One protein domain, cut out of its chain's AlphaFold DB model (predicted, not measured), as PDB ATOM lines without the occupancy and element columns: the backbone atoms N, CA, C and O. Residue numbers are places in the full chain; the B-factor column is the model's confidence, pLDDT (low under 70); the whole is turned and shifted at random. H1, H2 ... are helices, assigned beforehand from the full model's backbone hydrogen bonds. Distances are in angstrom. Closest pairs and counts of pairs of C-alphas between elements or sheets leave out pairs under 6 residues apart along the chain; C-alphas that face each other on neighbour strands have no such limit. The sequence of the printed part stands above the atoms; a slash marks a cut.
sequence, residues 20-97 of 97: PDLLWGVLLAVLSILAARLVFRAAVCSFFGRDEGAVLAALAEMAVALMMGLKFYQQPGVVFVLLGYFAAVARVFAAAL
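Overview. This is residues 20 to 97 of the 97 residues of an uncharacterized protein of Ammonifex sp (UniProt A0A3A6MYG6). Three straight helices lie in one flat layer as the three sides of an open triangle. The longest, H1, meets H2 in a V at its far end, H2 folds back away from it, and H3 then crosses the first part of H1 nearly at a right angle; the middle between the three is empty. The printed part has 78 residues with three named helices, H1, H2 and H3 in that order along the chain, and no named strand; the class is all helix. The whole is loose, with a radius of gyration of the C-alphas of 15.5 A, and flat, spanning 42 by 35 by 14 A.

Arrangement. Begin with H1, residues 20 to 48, the longest helix. H2, residues 50 to 74, touches it with residues 51 to 61 alone, against residues 37 to 47 of H1. Look there at Cys 45 and Gly 53, whose C-alphas are the closest of the two helices, 4.2 A apart. H1 and H2 are a helical hairpin and run opposite ways at a steep tilt of 39 degrees. At the other part of H1, residues 21 to 29 alone touch H3, residues 77 to 95, which touches H1 with residues 83 to 91 alone. The closest C-alphas there are those of Gly 25 and Ala 87, 3.7 A apart, and the two lines stand about perpendicular, at 79 degrees. H2 and H3 are close but not clearly touching, with the closest C-alphas, those of Phe 72 and Val 79, 6.8 A apart. These two run opposite ways at a steep tilt of 68 degrees, only just short of about perpendicular. In H1, H2 and H3 every O i to N i+4 pair is within hydrogen-bond range.

Along the chain. Find C-alpha 20 at (-10.388, -45.232, -34.070); from there H1 runs 42.1 A to C-alpha 48 at (-38.939, -34.913, -63.258). After Gly 49, H2 runs 35.8 A from C-alpha 50 to C-alpha 74. Past residues 75 and 76, H3 runs 27.2 A from C-alpha 77 to C-alpha 95 at (-4.657, -51.018, -44.708).

Size, cuts and confidence. Look for the two C-alphas farthest apart at Glu 52 and Ala 95, 43.8 A from each other. Residues 62 to 70, which belong to H2, stand free, and so do residues 72 to 78, of which 72 to 74 belong to H2. Both links, H1 to H2 and H2 to H3, are tight. The printed part has no cut and ends at Leu 97, the chain's last residue. The mean pLDDT of the printed part is 81.8, and in the B-factor column you will find residues 96 to 97 under 70.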
ATOM      1  N   PRO A  20     -10.700 -45.953 -32.837       78.94
ATOM      2  CA  PRO A  20     -10.388 -45.232 -34.070       78.94
ATOM      3  C   PRO A  20     -11.078 -45.845 -35.294       78.94
ATOM      4  O   PRO A  20     -11.668 -45.119 -36.090       78.94
ATOM      5  N   ASP A  21     -11.081 -47.177 -35.401       76.81
ATOM      6  CA  ASP A  21     -11.723 -47.902 -36.504       76.81
ATOM      7  C   ASP A  21     -13.241 -47.697 -36.509       76.81
ATOM      8  O   ASP A  21     -13.853 -47.545 -37.565       76.81
ATOM      9  N   LEU A  22     -13.856 -47.663 -35.322       76.44
ATOM     10  CA  LEU A  22     -15.274 -47.355 -35.156       76.44
ATOM     11  C   LEU A  22     -15.596 -45.929 -35.607       76.44
ATOM     12  O   LEU A  22     -16.564 -45.733 -36.339       76.44
ATOM     13  N   LEU A  23     -14.783 -44.941 -35.222       80.69
ATOM     14  CA  LEU A  23     -14.957 -43.551 -35.658       80.69
ATOM     15  C   LEU A  23     -14.813 -43.419 -37.179       80.69
ATOM     16  O   LEU A  23     -15.616 -42.737 -37.818       80.69
ATOM     17  N   TRP A  24     -13.839 -44.114 -37.769       76.69
ATOM     18  CA  TRP A  24     -13.648 -44.151 -39.218       76.69
ATOM     19  C   TRP A  24     -14.800 -44.853 -39.938       76.69
ATOM     20  O   TRP A  24     -15.281 -44.362 -40.957       76.69
ATOM     21  N   GLY A  25     -15.313 -45.943 -39.367       78.06
ATOM     22  CA  GLY A  25     -16.517 -46.616 -39.844       78.06
ATOM     23  C   GLY A  25     -17.745 -45.707 -39.827       78.06
ATOM     24  O   GLY A  25     -18.460 -45.629 -40.824       78.06
ATOM     25  N   VAL A  26     -17.967 -44.962 -38.740       82.12
ATOM     26  CA  VAL A  26     -19.058 -43.974 -38.646       82.12
ATOM     27  C   VAL A  26     -18.910 -42.903 -39.724       82.12
ATOM     28  O   VAL A  26     -19.879 -42.598 -40.417       82.12
ATOM     29  N   LEU A  27     -17.706 -42.356 -39.904       84.88
ATOM     30  CA  LEU A  27     -17.444 -41.350 -40.931       84.88
ATOM     31  C   LEU A  27     -17.762 -41.887 -42.336       84.88
ATOM     32  O   LEU A  27     -18.447 -41.225 -43.116       84.88
ATOM     33  N   LEU A  28     -17.320 -43.109 -42.642       84.50
ATOM     34  CA  LEU A  28     -17.527 -43.756 -43.939       84.50
ATOM     35  C   LEU A  28     -19.010 -44.091 -44.180       84.50
ATOM     36  O   LEU A  28     -19.519 -43.909 -45.290       84.50
ATOM     37  N   ALA A  29     -19.738 -44.487 -43.134       81.00
ATOM     38  CA  ALA A  29     -21.187 -44.672 -43.171       81.00
ATOM     39  C   ALA A  29     -21.924 -43.352 -43.466       81.00
ATOM     40  O   ALA A  29     -22.803 -43.301 -44.323       81.00
ATOM     41  N   VAL A  30     -21.538 -42.250 -42.815       84.88
ATOM     42  CA  VAL A  30     -22.141 -40.930 -43.062       84.88
ATOM     43  C   VAL A  30     -21.866 -40.456 -44.491       84.88
ATOM     44  O   VAL A  30     -22.785 -40.008 -45.178       84.88
ATOM     45  N   LEU A  31     -20.627 -40.590 -44.970       87.19
ATOM     46  CA  LEU A  31     -20.249 -40.193 -46.329       87.19
ATOM     47  C   LEU A  31     -20.988 -41.004 -47.396       87.19
ATOM     48  O   LEU A  31     -21.470 -40.431 -48.373       87.19
ATOM     49  N   SER A  32     -21.124 -42.316 -47.204       85.44
ATOM     50  CA  SER A  32     -21.854 -43.178 -48.141       85.44
ATOM     51  C   SER A  32     -23.348 -42.846 -48.192       85.44
ATOM     52  O   SER A  32     -23.917 -42.781 -49.283       85.44
ATOM     53  N   ILE A  33     -23.971 -42.531 -47.052       85.81
ATOM     54  CA  ILE A  33     -25.362 -42.053 -47.007       85.81
ATOM     55  C   ILE A  33     -25.509 -40.714 -47.743       85.81
ATOM     56  O   ILE A  33     -26.438 -40.548 -48.535       85.81
ATOM     57  N   LEU A  34     -24.596 -39.761 -47.526       86.69
ATOM     58  CA  LEU A  34     -24.619 -38.465 -48.217       86.69
ATOM     59  C   LEU A  34     -24.446 -38.621 -49.731       86.69
ATOM     60  O   LEU A  34     -25.192 -38.009 -50.497       86.69
ATOM     61  N   ALA A  35     -23.512 -39.465 -50.164       86.44
ATOM     62  CA  ALA A  35     -23.296 -39.755 -51.575       86.44
ATOM     63  C   ALA A  35     -24.545 -40.378 -52.213       86.44
ATOM     64  O   ALA A  35     -25.018 -39.890 -53.239       86.44
ATOM     65  N   ALA A  36     -25.137 -41.394 -51.574       85.88
ATOM     66  CA  ALA A  36     -26.369 -42.022 -52.048       85.88
ATOM     67  C   ALA A  36     -27.517 -41.009 -52.163       85.88
ATOM     68  O   ALA A  36     -28.244 -40.999 -53.157       85.88
ATOM     69  N   ARG A  37     -27.642 -40.106 -51.183       85.19
ATOM     70  CA  ARG A  37     -28.649 -39.041 -51.178       85.19
ATOM     71  C   ARG A  37     -28.472 -38.070 -52.347       85.19
ATOM     72  O   ARG A  37     -29.444 -37.741 -53.024       85.19
ATOM     73  N   LEU A  38     -27.240 -37.632 -52.613       86.75
ATOM     74  CA  LEU A  38     -26.934 -36.743 -53.737       86.75
ATOM     75  C   LEU A  38     -27.226 -37.411 -55.084       86.75
ATOM     76  O   LEU A  38     -27.854 -36.793 -55.941       86.75
ATOM     77  N   VAL A  39     -26.827 -38.675 -55.250       87.94
ATOM     78  CA  VAL A  39     -27.088 -39.450 -56.473       87.94
ATOM     79  C   VAL A  39     -28.589 -39.635 -56.687       87.94
ATOM     80  O   VAL A  39     -29.080 -39.414 -57.791       87.94
ATOM     81  N   PHE A  40     -29.336 -39.973 -55.634       85.94
ATOM     82  CA  PHE A  40     -30.787 -40.122 -55.712       85.94
ATOM     83  C   PHE A  40     -31.475 -38.808 -56.098       85.94
ATOM     84  O   PHE A  40     -32.271 -38.787 -57.037       85.94
ATOM     85  N   ARG A  41     -31.127 -37.690 -55.447       84.81
ATOM     86  CA  ARG A  41     -31.649 -36.363 -55.818       84.81
ATOM     87  C   ARG A  41     -31.339 -36.012 -57.262       84.81
ATOM     88  O   ARG A  41     -32.233 -35.553 -57.967       84.81
ATOM     89  N   ALA A  42     -30.102 -36.229 -57.700       84.25
ATOM     90  CA  ALA A  42     -29.692 -35.953 -59.069       84.25
ATOM     91  C   ALA A  42     -30.487 -36.799 -60.075       84.25
ATOM     92  O   ALA A  42     -30.975 -36.256 -61.064       84.25
ATOM     93  N   ALA A  43     -30.692 -38.089 -59.791       85.69
ATOM     94  CA  ALA A  43     -31.493 -38.974 -60.627       85.69
ATOM     95  C   ALA A  43     -32.945 -38.488 -60.725       85.69
ATOM     96  O   ALA A  43     -33.448 -38.277 -61.824       85.69
ATOM     97  N   VAL A  44     -33.605 -38.225 -59.592       84.56
ATOM     98  CA  VAL A  44     -35.007 -37.776 -59.571       84.56
ATOM     99  C   VAL A  44     -35.174 -36.419 -60.265       84.56
ATOM    100  O   VAL A  44     -36.083 -36.258 -61.077       84.56
ATOM    101  N   CYS A  45     -34.267 -35.468 -60.024       85.81
ATOM    102  CA  CYS A  45     -34.284 -34.167 -60.701       85.81
ATOM    103  C   CYS A  45     -34.033 -34.287 -62.213       85.81
ATOM    104  O   CYS A  45     -34.563 -33.486 -62.979       85.81
ATOM    105  N   SER A  46     -33.251 -35.277 -62.658       85.38
ATOM    106  CA  SER A  46     -33.034 -35.523 -64.088       85.38
ATOM    107  C   SER A  46     -34.273 -36.083 -64.789       85.38
ATOM    108  O   SER A  46     -34.424 -35.848 -65.984       85.38
ATOM    109  N   PHE A  47     -35.140 -36.821 -64.086       83.69
ATOM    110  CA  PHE A  47     -36.356 -37.400 -64.672       83.69
ATOM    111  C   PHE A  47     -37.561 -36.455 -64.621       83.69
ATOM    112  O   PHE A  47     -38.318 -36.391 -65.583       83.69
ATOM    113  N   PHE A  48     -37.738 -35.722 -63.518       80.12
ATOM    114  CA  PHE A  48     -38.939 -34.913 -63.258       80.12
ATOM    115  C   PHE A  48     -38.713 -33.401 -63.391       80.12
ATOM    116  O   PHE A  48     -39.617 -32.611 -63.150       80.12
ATOM    117  N   GLY A  49     -37.508 -32.968 -63.766       81.94
ATOM    118  CA  GLY A  49     -37.147 -31.553 -63.747       81.94
ATOM    119  C   GLY A  49     -36.756 -31.074 -62.347       81.94
ATOM    120  O   GLY A  49     -36.931 -31.757 -61.337       81.94
ATOM    121  N   ARG A  50     -36.140 -29.890 -62.293       78.19
ATOM    122  CA  ARG A  50     -35.391 -29.434 -61.113       78.19
ATOM    123  C   ARG A  50     -36.287 -29.101 -59.916       78.19
ATOM    124  O   ARG A  50     -35.926 -29.455 -58.798       78.19
ATOM    125  N   ASP A  51     -37.439 -28.475 -60.149       81.00
ATOM    126  CA  ASP A  51     -38.332 -28.022 -59.075       81.00
ATOM    127  C   ASP A  51     -39.255 -29.147 -58.581       81.00
ATOM    128  O   ASP A  51     -39.299 -29.434 -57.385       81.00
ATOM    129  N   GLU A  52     -39.922 -29.862 -59.492       81.56
ATOM    130  CA  GLU A  52     -40.805 -30.986 -59.143       81.56
ATOM    131  C   GLU A  52     -40.008 -32.184 -58.599       81.56
ATOM    132  O   GLU A  52     -40.382 -32.797 -57.592       81.56
ATOM    133  N   GLY A  53     -38.851 -32.473 -59.204       78.38
ATOM    134  CA  GLY A  53     -37.964 -33.547 -58.771       78.38
ATOM    135  C   GLY A  53     -37.327 -33.301 -57.403       78.38
ATOM    136  O   GLY A  53     -37.149 -34.251 -56.640       78.38
ATOM    137  N   ALA A  54     -37.034 -32.049 -57.033       80.31
ATOM    138  CA  ALA A  54     -36.503 -31.735 -55.706       80.31
ATOM    139  C   ALA A  54     -37.525 -32.016 -54.594       80.31
ATOM    140  O   ALA A  54     -37.163 -32.562 -53.548       80.31
ATOM    141  N   VAL A  55     -38.801 -31.688 -54.829       84.06
ATOM    142  CA  VAL A  55     -39.898 -31.948 -53.885       84.06
ATOM    143  C   VAL A  55     -40.143 -33.451 -53.744       84.06
ATOM    144  O   VAL A  55     -40.189 -33.966 -52.626       84.06
ATOM    145  N   LEU A  56     -40.228 -34.175 -54.865       86.38
ATOM    146  CA  LEU A  56     -40.380 -35.635 -54.878       86.38
ATOM    147  C   LEU A  56     -39.212 -36.342 -54.186       86.38
ATOM    148  O   LEU A  56     -39.427 -37.245 -53.375       86.38
ATOM    149  N   ALA A  57     -37.979 -35.907 -54.453       86.19
ATOM    150  CA  ALA A  57     -36.805 -36.468 -53.805       86.19
ATOM    151  C   ALA A  57     -36.817 -36.209 -52.293       86.19
ATOM    152  O   ALA A  57     -36.519 -37.118 -51.522       86.19
ATOM    153  N   ALA A  58     -37.210 -35.010 -51.851       85.06
ATOM    154  CA  ALA A  58     -37.332 -34.695 -50.430       85.06
ATOM    155  C   ALA A  58     -38.407 -35.547 -49.731       85.06
ATOM    156  O   ALA A  58     -38.161 -36.062 -48.640       85.06
ATOM    157  N   LEU A  59     -39.566 -35.753 -50.365       88.62
ATOM    158  CA  LEU A  59     -40.623 -36.623 -49.838       88.62
ATOM    159  C   LEU A  59     -40.161 -38.080 -49.727       88.62
ATOM    160  O   LEU A  59     -40.374 -38.719 -48.695       88.62
ATOM    161  N   ALA A  60     -39.486 -38.595 -50.754       86.75
ATOM    162  CA  ALA A  60     -38.933 -39.944 -50.738       86.75
ATOM    163  C   ALA A  60     -37.853 -40.106 -49.653       86.75
ATOM    164  O   ALA A  60     -37.871 -41.085 -48.908       86.75
ATOM    165  N   GLU A  61     -36.958 -39.127 -49.496       88.12
ATOM    166  CA  GLU A  61     -35.959 -39.110 -48.422       88.12
ATOM    167  C   GLU A  61     -36.607 -39.127 -47.031       88.12
ATOM    168  O   GLU A  61     -36.159 -39.877 -46.164       88.12
ATOM    169  N   MET A  62     -37.669 -38.342 -46.813       87.50
ATOM    170  CA  MET A  62     -38.406 -38.341 -45.543       87.50
ATOM    171  C   MET A  62     -39.077 -39.692 -45.278       87.50
ATOM    172  O   MET A  62     -38.984 -40.203 -44.162       87.50
ATOM    173  N   ALA A  63     -39.702 -40.301 -46.289       88.62
ATOM    174  CA  ALA A  63     -40.322 -41.618 -46.157       88.62
ATOM    175  C   ALA A  63     -39.289 -42.703 -45.812       88.62
ATOM    176  O   ALA A  63     -39.509 -43.508 -44.905       88.62
ATOM    177  N   VAL A  64     -38.135 -42.697 -46.484       86.75
ATOM    178  CA  VAL A  64     -37.032 -43.628 -46.206       86.75
ATOM    179  C   VAL A  64     -36.467 -43.411 -44.803       86.75
ATOM    180  O   VAL A  64     -36.258 -44.387 -44.082       86.75
ATOM    181  N   ALA A  65     -36.265 -42.160 -44.382       86.44
ATOM    182  CA  ALA A  65     -35.787 -41.843 -43.038       86.44
ATOM    183  C   ALA A  65     -36.763 -42.327 -41.955       86.44
ATOM    184  O   ALA A  65     -36.336 -42.928 -40.969       86.44
ATOM    185  N   LEU A  66     -38.071 -42.135 -42.160       88.75
ATOM    186  CA  LEU A  66     -39.106 -42.609 -41.243       88.75
ATOM    187  C   LEU A  66     -39.112 -44.143 -41.152       88.75
ATOM    188  O   LEU A  66     -39.119 -44.695 -40.052       88.75
ATOM    189  N   MET A  67     -39.056 -44.836 -42.295       85.31
ATOM    190  CA  MET A  67     -39.000 -46.300 -42.336       85.31
ATOM    191  C   MET A  67     -37.738 -46.846 -41.666       85.31
ATOM    192  O   MET A  67     -37.827 -47.803 -40.897       85.31
ATOM    193  N   MET A  68     -36.577 -46.232 -41.914       82.88
ATOM    194  CA  MET A  68     -35.337 -46.601 -41.232       82.88
ATOM    195  C   MET A  68     -35.440 -46.375 -39.725       82.88
ATOM    196  O   MET A  68     -35.114 -47.282 -38.968       82.88
ATOM    197  N   GLY A  69     -35.955 -45.224 -39.281       84.38
ATOM    198  CA  GLY A  69     -36.167 -44.946 -37.859       84.38
ATOM    199  C   GLY A  69     -37.057 -45.995 -37.191       84.38
ATOM    200  O   GLY A  69     -36.722 -46.508 -36.124       84.38
ATOM    201  N   LEU A  70     -38.143 -46.394 -37.857       86.69
ATOM    202  CA  LEU A  70     -39.062 -47.414 -37.355       86.69
ATOM    203  C   LEU A  70     -38.410 -48.806 -37.296       86.69
ATOM    204  O   LEU A  70     -38.591 -49.539 -36.324       86.69
ATOM    205  N   LYS A  71     -37.611 -49.167 -38.309       83.12
ATOM    206  CA  LYS A  71     -36.859 -50.432 -38.338       83.12
ATOM    207  C   LYS A  71     -35.761 -50.478 -37.282       83.12
ATOM    208  O   LYS A  71     -35.614 -51.502 -36.619       83.12
ATOM    209  N   PHE A  72     -35.038 -49.382 -37.076       83.31
ATOM    210  CA  PHE A  72     -34.028 -49.287 -36.024       83.31
ATOM    211  C   PHE A  72     -34.646 -49.318 -34.630       83.31
ATOM    212  O   PHE A  72     -34.073 -49.933 -33.737       83.31
ATOM    213  N   TYR A  73     -35.837 -48.742 -34.453       81.88
ATOM    214  CA  TYR A  73     -36.582 -48.871 -33.204       81.88
ATOM    215  C   TYR A  73     -36.973 -50.327 -32.914       81.88
ATOM    216  O   TYR A  73     -36.827 -50.801 -31.792       81.88
ATOM    217  N   GLN A  74     -37.431 -51.062 -33.933       86.25
ATOM    218  CA  GLN A  74     -37.793 -52.476 -33.789       86.25
ATOM    219  C   GLN A  74     -36.578 -53.389 -33.566       86.25
ATOM    220  O   GLN A  74     -36.696 -54.411 -32.894       86.25
ATOM    221  N   GLN A  75     -35.427 -53.059 -34.156       85.50
ATOM    222  CA  GLN A  75     -34.223 -53.889 -34.125       85.50
ATOM    223  C   GLN A  75     -32.962 -53.029 -33.950       85.50
ATOM    224  O   GLN A  75     -32.204 -52.833 -34.906       85.50
ATOM    225  N   PRO A  76     -32.674 -52.551 -32.724       78.12
ATOM    226  CA  PRO A  76     -31.513 -51.692 -32.475       78.12
ATOM    227  C   PRO A  76     -30.182 -52.391 -32.791       78.12
ATOM    228  O   PRO A  76     -29.213 -51.741 -33.175       78.12
ATOM    229  N   GLY A  77     -30.141 -53.728 -32.714       82.81
ATOM    230  CA  GLY A  77     -28.964 -54.529 -33.062       82.81
ATOM    231  C   GLY A  77     -28.484 -54.347 -34.507       82.81
ATOM    232  O   GLY A  77     -27.286 -54.441 -34.763       82.81
ATOM    233  N   VAL A  78     -29.377 -54.014 -35.445       80.38
ATOM    234  CA  VAL A  78     -29.017 -53.803 -36.860       80.38
ATOM    235  C   VAL A  78     -28.072 -52.612 -37.020       80.38
ATOM    236  O   VAL A  78     -27.147 -52.670 -37.828       80.38
ATOM    237  N   VAL A  79     -28.242 -51.558 -36.215       77.62
ATOM    238  CA  VAL A  79     -27.364 -50.379 -36.242       77.62
ATOM    239  C   VAL A  79     -25.941 -50.762 -35.840       77.62
ATOM    240  O   VAL A  79     -24.990 -50.383 -36.516       77.62
ATOM    241  N   PHE A  80     -25.784 -51.570 -34.788       75.75
ATOM    242  CA  PHE A  80     -24.471 -52.037 -34.339       75.75
ATOM    243  C   PHE A  80     -23.794 -52.951 -35.363       75.75
ATOM    244  O   PHE A  80     -22.589 -52.836 -35.576       75.75
ATOM    245  N   VAL A  81     -24.558 -53.813 -36.040       83.69
ATOM    246  CA  VAL A  81     -24.037 -54.658 -37.127       83.69
ATOM    247  C   VAL A  81     -23.560 -53.805 -38.302       83.69
ATOM    248  O   VAL A  81     -22.460 -54.024 -38.806       83.69
ATOM    249  N   LEU A  82     -24.343 -52.802 -38.710       79.56
ATOM    250  CA  LEU A  82     -23.959 -51.881 -39.782       79.56
ATOM    251  C   LEU A  82     -22.705 -51.085 -39.411       79.56
ATOM    252  O   LEU A  82     -21.769 -51.023 -40.203       79.56
ATOM    253  N   LEU A  83     -22.641 -50.536 -38.197       78.44
ATOM    254  CA  LEU A  83     -21.460 -49.824 -37.707       78.44
ATOM    255  C   LEU A  83     -20.219 -50.722 -37.675       78.44
ATOM    256  O   LEU A  83     -19.153 -50.303 -38.120       78.44
ATOM    257  N   GLY A  84     -20.358 -51.967 -37.212       78.56
ATOM    258  CA  GLY A  84     -19.279 -52.952 -37.233       78.56
ATOM    259  C   GLY A  84     -18.815 -53.291 -38.653       78.56
ATOM    260  O   GLY A  84     -17.614 -53.372 -38.903       78.56
ATOM    261  N   TYR A  85     -19.749 -53.421 -39.599       81.38
ATOM    262  CA  TYR A  85     -19.436 -53.647 -41.009       81.38
ATOM    263  C   TYR A  85     -18.671 -52.465 -41.614       81.38
ATOM    264  O   TYR A  85     -17.617 -52.658 -42.214       81.38
ATOM    265  N   PHE A  86     -19.137 -51.233 -41.398       79.94
ATOM    266  CA  PHE A  86     -18.445 -50.042 -41.887       79.94
ATOM    267  C   PHE A  86     -17.078 -49.838 -41.230       79.94
ATOM    268  O   PHE A  86     -16.144 -49.426 -41.913       79.94
ATOM    269  N   ALA A  87     -16.919 -50.174 -39.948       75.94
ATOM    270  CA  ALA A  87     -15.618 -50.163 -39.280       75.94
ATOM    271  C   ALA A  87     -14.653 -51.192 -39.895       75.94
ATOM    272  O   ALA A  87     -13.486 -50.883 -40.138       75.94
ATOM    273  N   ALA A  88     -15.136 -52.397 -40.217       79.19
ATOM    274  CA  ALA A  88     -14.338 -53.408 -40.911       79.19
ATOM    275  C   ALA A  88     -13.925 -52.943 -42.318       79.19
ATOM    276  O   ALA A  88     -12.760 -53.067 -42.690       79.19
ATOM    277  N   VAL A  89     -14.851 -52.346 -43.074       78.50
ATOM    278  CA  VAL A  89     -14.568 -51.760 -44.393       78.50
ATOM    279  C   VAL A  89     -13.533 -50.639 -44.279       78.50
ATOM    280  O   VAL A  89     -12.567 -50.620 -45.039       78.50
ATOM    281  N   ALA A  90     -13.672 -49.743 -43.301       77.31
ATOM    282  CA  ALA A  90     -12.726 -48.655 -43.084       77.31
ATOM    283  C   ALA A  90     -11.311 -49.162 -42.764       77.31
ATOM    284  O   ALA A  90     -10.347 -48.603 -43.281       77.31
ATOM    285  N   ARG A  91     -11.171 -50.255 -41.995       75.94
ATOM    286  CA  ARG A  91      -9.867 -50.906 -41.763       75.94
ATOM    287  C   ARG A  91      -9.247 -51.453 -43.040       75.94
ATOM    288  O   ARG A  91      -8.045 -51.311 -43.221       75.94
ATOM    289  N   VAL A  92     -10.042 -52.062 -43.921       79.56
ATOM    290  CA  VAL A  92      -9.548 -52.560 -45.216       79.56
ATOM    291  C   VAL A  92      -9.044 -51.404 -46.079       79.56
ATOM    292  O   VAL A  92      -7.962 -51.502 -46.645       79.56
ATOM    293  N   PHE A  93      -9.778 -50.289 -46.131       70.56
ATOM    294  CA  PHE A  93      -9.328 -49.096 -46.849       70.56
ATOM    295  C   PHE A  93      -8.079 -48.466 -46.226       70.56
ATOM    296  O   PHE A  93      -7.179 -48.073 -46.959       70.56
ATOM    297  N   ALA A  94      -7.996 -48.399 -44.896       71.81
ATOM    298  CA  ALA A  94      -6.829 -47.867 -44.197       71.81
ATOM    299  C   ALA A  94      -5.583 -48.755 -44.354       71.81
ATOM    300  O   ALA A  94      -4.478 -48.235 -44.382       71.81
ATOM    301  N   ALA A  95      -5.751 -50.076 -44.467       70.44
ATOM    302  CA  ALA A  95      -4.657 -51.018 -44.708       70.44
ATOM    303  C   ALA A  95      -4.210 -51.080 -46.182       70.44
ATOM    304  O   ALA A  95      -3.151 -51.633 -46.471       70.44
ATOM    305  N   ALA A  96      -5.027 -50.570 -47.108       62.41
ATOM    306  CA  ALA A  96      -4.726 -50.506 -48.538       62.41
ATOM    307  C   ALA A  96      -4.044 -49.188 -48.964       62.41
ATOM    308  O   ALA A  96      -3.656 -49.071 -50.128       62.41
ATOM    309  N   LEU A  97      -3.941 -48.214 -48.052       54.50
ATOM    310  CA  LEU A  97      -3.270 -46.924 -48.234       54.50
ATOM    311  C   LEU A  97      -1.823 -46.994 -47.726       54.50
ATOM    312  O   LEU A  97      -0.948 -46.408 -48.400       54.50
TER     313      LEU A  97